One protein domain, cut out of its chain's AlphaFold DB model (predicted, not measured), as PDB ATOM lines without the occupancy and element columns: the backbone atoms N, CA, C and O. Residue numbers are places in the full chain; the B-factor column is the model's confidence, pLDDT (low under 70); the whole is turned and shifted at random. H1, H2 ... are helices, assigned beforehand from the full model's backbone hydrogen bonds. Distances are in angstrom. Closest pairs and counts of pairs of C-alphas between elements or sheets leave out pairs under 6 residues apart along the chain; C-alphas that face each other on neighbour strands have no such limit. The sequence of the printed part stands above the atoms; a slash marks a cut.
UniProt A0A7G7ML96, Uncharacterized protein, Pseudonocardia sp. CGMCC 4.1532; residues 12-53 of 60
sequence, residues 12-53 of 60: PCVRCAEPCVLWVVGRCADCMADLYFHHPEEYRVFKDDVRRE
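Overview. This is residues 12 to 53 of the 60 residues of an uncharacterized protein of Pseudonocardia sp. CGMCC 4.1532 (UniProt A0A7G7ML96). Two helices meet near their ends in a V, H1 leading into H2 through a tight turn, and a looped stretch without a named element, residues 12 to 28, gathers at the other end of H1, where that helix begins. The corner of the V sticks out: residues 37 to 42 stand free. The printed part has 42 residues with two named helices, H1 then H2, and no named strand; its class is all helix. It is compact, with a radius of gyration of the C-alphas of 10.0 A, and only just flat, with spans of 25 by 24 by 13 A.

Along the chain. The printed part begins at Pro 12, with its C-alpha at (-43.992, 5.053, 22.769). Residues 12 to 28 hold no named element, but residues 23 to 24 form a short antiparallel pairing with residues 27 to 28. H1 is residues 29 to 38, 13.9 A from first to last C-alpha, and begins at C-alpha 29 at (-35.033, -2.505, 21.893). H2 is residues 40 to 53, 19.9 A long in the same measure, and ends at C-alpha 53 at (-27.094, 15.468, 20.032).

Arrangement. H1 and H2 touch, with the C-alphas of Leu 35 and Tyr 43 the closest, 5.4 A apart. H2 touches H1 with residues 42 to 43 alone. The two helices run opposite ways at a steep tilt of 52 degrees, and their centres are 13.0 A apart. In both H1 and H2, every O i to N i+4 pair is within hydrogen-bond range.

Size, cuts and confidence. The two C-alphas farthest apart are those of Pro 19 and Arg 52, at 26.0 A. The printed part has no cut, and the link from H1 to H2 is tight, with 1 residue between them. The mean pLDDT of the printed part is 94.9, and no printed residue is under 70.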
ATOM      1  N   PRO A  12     -43.783   5.407  24.166       95.38
ATOM      2  CA  PRO A  12     -43.992   5.053  22.769       95.38
ATOM      3  C   PRO A  12     -42.666   5.079  21.996       95.38
ATOM      4  O   PRO A  12     -41.872   6.017  22.118       95.38
ATOM      5  N   CYS A  13     -42.428   4.044  21.190       96.31
ATOM      6  CA  CYS A  13     -41.312   3.984  20.250       96.31
ATOM      7  C   CYS A  13     -41.566   4.899  19.042       96.31
ATOM      8  O   CYS A  13     -42.602   4.799  18.393       96.31
ATOM      9  N   VAL A  14     -40.594   5.724  18.650       95.69
ATOM     10  CA  VAL A  14     -40.730   6.618  17.483       95.69
ATOM     11  C   VAL A  14     -40.765   5.885  16.132       95.69
ATOM     12  O   VAL A  14     -41.135   6.494  15.135       95.69
ATOM     13  N   ARG A  15     -40.359   4.602  16.066       94.19
ATOM     14  CA  ARG A  15     -40.367   3.794  14.822       94.19
ATOM     15  C   ARG A  15     -41.681   3.045  14.634       94.19
ATOM     16  O   ARG A  15     -42.261   3.119  13.561       94.19
ATOM     17  N   CYS A  16     -42.110   2.304  15.655       96.38
ATOM     18  CA  CYS A  16     -43.261   1.401  15.565       96.38
ATOM     19  C   CYS A  16     -44.487   1.859  16.366       96.38
ATOM     20  O   CYS A  16     -45.499   1.177  16.318       96.38
ATOM     21  N   ALA A  17     -44.406   2.973  17.102       96.31
ATOM     22  CA  ALA A  17     -45.442   3.494  18.007       96.31
ATOM     23  C   ALA A  17     -45.820   2.595  19.204       96.31
ATOM     24  O   ALA A  17     -46.489   3.072  20.119       96.31
ATOM     25  N   GLU A  18     -45.337   1.352  19.261       95.56
ATOM     26  CA  GLU A  18     -45.605   0.431  20.367       95.56
ATOM     27  C   GLU A  18     -45.027   0.941  21.705       95.56
ATOM     28  O   GLU A  18     -43.930   1.526  21.732       95.56
ATOM     29  N   PRO A  19     -45.731   0.714  22.831       93.44
ATOM     30  CA  PRO A  19     -45.227   1.042  24.156       93.44
ATOM     31  C   PRO A  19     -44.060   0.121  24.527       93.44
ATOM     32  O   PRO A  19     -44.147  -1.099  24.425       93.44
ATOM     33  N   CYS A  20     -42.959   0.701  25.002       92.50
ATOM     34  CA  CYS A  20     -41.772  -0.046  25.402       92.50
ATOM     35  C   CYS A  20     -41.209   0.457  26.732       92.50
ATOM     36  O   CYS A  20     -41.159   1.658  26.993       92.50
ATOM     37  N   VAL A  21     -40.783  -0.479  27.581       89.88
ATOM     38  CA  VAL A  21     -40.121  -0.163  28.857       89.88
ATOM     39  C   VAL A  21     -38.637   0.123  28.622       89.88
ATOM     40  O   VAL A  21     -38.083   1.072  29.175       89.88
ATOM     41  N   LEU A  22     -37.993  -0.660  27.751       90.44
ATOM     42  CA  LEU A  22     -36.595  -0.467  27.380       90.44
ATOM     43  C   LEU A  22     -36.487   0.532  26.217       90.44
ATOM     44  O   LEU A  22     -36.603   0.163  25.046       90.44
ATOM     45  N   TRP A  23     -36.290   1.800  26.574       90.25
ATOM     46  CA  TRP A  23     -36.269   2.936  25.654       90.25
ATOM     47  C   TRP A  23     -34.833   3.371  25.336       90.25
ATOM     48  O   TRP A  23     -34.103   3.855  26.202       90.25
ATOM     49  N   VAL A  24     -34.428   3.214  24.080       92.94
ATOM     50  CA  VAL A  24     -33.094   3.535  23.562       92.94
ATOM     51  C   VAL A  24     -33.211   4.737  22.633       92.94
ATOM     52  O   VAL A  24     -33.532   4.589  21.456       92.94
ATOM     53  N   VAL A  25     -32.985   5.933  23.179       93.75
ATOM     54  CA  VAL A  25     -33.002   7.220  22.451       93.75
ATOM     55  C   VAL A  25     -34.155   7.304  21.435       93.75
ATOM     56  O   VAL A  25     -33.959   7.383  20.224       93.75
ATOM     57  N   GLY A  26     -35.390   7.198  21.921       93.00
ATOM     58  CA  GLY A  26     -36.595   7.257  21.085       93.00
ATOM     59  C   GLY A  26     -37.158   5.905  20.675       93.00
ATOM     60  O   GLY A  26     -38.341   5.828  20.353       93.00
ATOM     61  N   ARG A  27     -36.364   4.834  20.659       95.50
ATOM     62  CA  ARG A  27     -36.739   3.565  20.016       95.50
ATOM     63  C   ARG A  27     -36.814   2.423  21.024       95.50
ATOM     64  O   ARG A  27     -36.063   2.400  21.993       95.50
ATOM     65  N   CYS A  28     -37.701   1.458  20.793       96.62
ATOM     66  CA  CYS A  28     -37.705   0.219  21.567       96.62
ATOM     67  C   CYS A  28     -36.500  -0.660  21.201       96.62
ATOM     68  O   CYS A  28     -35.934  -0.543  20.109       96.62
ATOM     69  N   ALA A  29     -36.136  -1.570  22.105       94.88
ATOM     70  CA  ALA A  29     -35.033  -2.505  21.893       94.88
ATOM     71  C   ALA A  29     -35.214  -3.390  20.646       94.88
ATOM     72  O   ALA A  29     -34.244  -3.596  19.921       94.88
ATOM     73  N   ASP A  30     -36.438  -3.832  20.339       95.81
ATOM     74  CA  ASP A  30     -36.712  -4.661  19.154       95.81
ATOM     75  C   ASP A  30     -36.435  -3.901  17.854       95.81
ATOM     76  O   ASP A  30     -35.744  -4.392  16.966       95.81
ATOM     77  N   CYS A  31     -36.895  -2.648  17.771       96.75
ATOM     78  CA  CYS A  31     -36.598  -1.771  16.640       96.75
ATOM     79  C   CYS A  31     -35.104  -1.465  16.523       96.75
ATOM     80  O   CYS A  31     -34.613  -1.287  15.414       96.75
ATOM     81  N   MET A  32     -34.381  -1.376  17.643       96.75
ATOM     82  CA  MET A  32     -32.931  -1.185  17.625       96.75
ATOM     83  C   MET A  32     -32.183  -2.431  17.154       96.75
ATOM     84  O   MET A  32     -31.211  -2.298  16.411       96.75
ATOM     85  N   ALA A  33     -32.627  -3.622  17.555       95.81
ATOM     86  CA  ALA A  33     -32.071  -4.881  17.077       95.81
ATOM     87  C   ALA A  33     -32.301  -5.037  15.568       95.81
ATOM     88  O   ALA A  33     -31.352  -5.299  14.832       95.81
ATOM     89  N   ASP A  34     -33.525  -4.788  15.100       97.00
ATOM     90  CA  ASP A  34     -33.863  -4.785  13.675       97.00
ATOM     91  C   ASP A  34     -32.994  -3.797  12.882       97.00
ATOM     92  O   ASP A  34     -32.387  -4.162  11.876       97.00
ATOM     93  N   LEU A  35     -32.836  -2.569  13.392       96.12
ATOM     94  CA  LEU A  35     -31.971  -1.557  12.785       96.12
ATOM     95  C   LEU A  35     -30.522  -2.056  12.662       96.12
ATOM     96  O   LEU A  35     -29.894  -1.901  11.620       96.12
ATOM     97  N   TYR A  36     -29.995  -2.671  13.721       95.38
ATOM     98  CA  TYR A  36     -28.623  -3.168  13.765       95.38
ATOM     99  C   TYR A  36     -28.378  -4.349  12.814       95.38
ATOM    100  O   TYR A  36     -27.340  -4.385  12.151       95.38
ATOM    101  N   PHE A  37     -29.304  -5.311  12.753       97.75
ATOM    102  CA  PHE A  37     -29.122  -6.548  11.987       97.75
ATOM    103  C   PHE A  37     -29.541  -6.431  10.521       97.75
ATOM    104  O   PHE A  37     -28.909  -7.059   9.671       97.75
ATOM    105  N   HIS A  38     -30.578  -5.648  10.218       98.00
ATOM    106  CA  HIS A  38     -31.194  -5.623   8.889       98.00
ATOM    107  C   HIS A  38     -31.058  -4.277   8.161       98.00
ATOM    108  O   HIS A  38     -31.178  -4.257   6.939       98.00
ATOM    109  N   HIS A  39     -30.758  -3.179   8.869       96.88
ATOM    110  CA  HIS A  39     -30.684  -1.822   8.301       96.88
ATOM    111  C   HIS A  39     -29.398  -1.069   8.718       96.88
ATOM    112  O   HIS A  39     -29.461  -0.005   9.352       96.88
ATOM    113  N   PRO A  40     -28.200  -1.600   8.405       94.50
ATOM    114  CA  PRO A  40     -26.932  -1.091   8.935       94.50
ATOM    115  C   PRO A  40     -26.636   0.371   8.553       94.50
ATOM    116  O   PRO A  40     -25.986   1.094   9.317       94.50
ATOM    117  N   GLU A  41     -27.110   0.839   7.397       96.62
ATOM    118  CA  GLU A  41     -27.015   2.237   6.978       96.62
ATOM    119  C   GLU A  41     -27.870   3.167   7.842       96.62
ATOM    120  O   GLU A  41     -27.369   4.203   8.291       96.62
ATOM    121  N   GLU A  42     -29.111   2.781   8.150       95.88
ATOM    122  CA  GLU A  42     -29.986   3.537   9.048       95.88
ATOM    123  C   GLU A  42     -29.434   3.524  10.478       95.88
ATOM    124  O   GLU A  42     -29.452   4.546  11.167       95.88
ATOM    125  N   TYR A  43     -28.862   2.397  10.914       96.44
ATOM    126  CA  TYR A  43     -28.192   2.299  12.210       96.44
ATOM    127  C   TYR A  43     -27.001   3.257  12.320       96.44
ATOM    128  O   TYR A  43     -26.771   3.860  13.373       96.44
ATOM    129  N   ARG A  44     -26.232   3.436  11.239       96.88
ATOM    130  CA  ARG A  44     -25.131   4.407  11.213       96.88
ATOM    131  C   ARG A  44     -25.641   5.841  11.334       96.88
ATOM    132  O   ARG A  44     -25.110   6.569  12.167       96.88
ATOM    133  N   VAL A  45     -26.678   6.209  10.577       96.44
ATOM    134  CA  VAL A  45     -27.313   7.537  10.676       96.44
ATOM    135  C   VAL A  45     -27.802   7.790  12.101       96.44
ATOM    136  O   VAL A  45     -27.459   8.811  12.687       96.44
ATOM    137  N   PHE A  46     -28.495   6.819  12.704       94.62
ATOM    138  CA  PHE A  46     -28.930   6.903  14.099       94.62
ATOM    139  C   PHE A  46     -27.763   7.190  15.053       94.62
ATOM    140  O   PHE A  46     -27.849   8.100  15.872       94.62
ATOM    141  N   LYS A  47     -26.646   6.456  14.950       94.81
ATOM    142  CA  LYS A  47     -25.477   6.696  15.814       94.81
ATOM    143  C   LYS A  47     -24.875   8.085  15.620       94.81
ATOM    144  O   LYS A  47     -24.456   8.691  16.605       94.81
ATOM    145  N   ASP A  48     -24.799   8.563  14.384       95.69
ATOM    146  CA  ASP A  48     -24.263   9.891  14.082       95.69
ATOM    147  C   ASP A  48     -25.170  10.991  14.648       95.69
ATOM    148  O   ASP A  48     -24.669  11.955  15.231       95.69
ATOM    149  N   ASP A  49     -26.489  10.811  14.569       93.62
ATOM    150  CA  ASP A  49     -27.473  11.710  15.170       93.62
ATOM    151  C   ASP A  49     -27.364  11.725  16.701       93.62
ATOM    152  O   ASP A  49     -27.218  12.796  17.292       93.62
ATOM    153  N   VAL A  50     -27.311  10.551  17.344       93.44
ATOM    154  CA  VAL A  50     -27.114  10.427  18.801       93.44
ATOM    155  C   VAL A  50     -25.800  11.077  19.228       93.44
ATOM    156  O   VAL A  50     -25.742  11.790  20.226       93.44
ATOM    157  N   ARG A  51     -24.720  10.868  18.472       92.94
ATOM    158  CA  ARG A  51     -23.427  11.490  18.762       92.94
ATOM    159  C   ARG A  51     -23.472  13.007  18.586       92.94
ATOM    160  O   ARG A  51     -22.825  13.712  19.351       92.94
ATOM    161  N   ARG A  52     -24.200  13.516  17.594       92.31
ATOM    162  CA  ARG A  52     -24.364  14.958  17.380       92.31
ATOM    163  C   ARG A  52     -25.159  15.608  18.511       92.31
ATOM    164  O   ARG A  52     -24.809  16.706  18.924       92.31
ATOM    165  N   GLU A  53     -26.193  14.936  19.004       90.69
ATOM    166  CA  GLU A  53     -27.094  15.468  20.032       90.69
ATOM    167  C   GLU A  53     -26.537  15.313  21.456       90.69
ATOM    168  O   GLU A  53     -26.615  16.241  22.255       90.69
TER     169      GLU A  53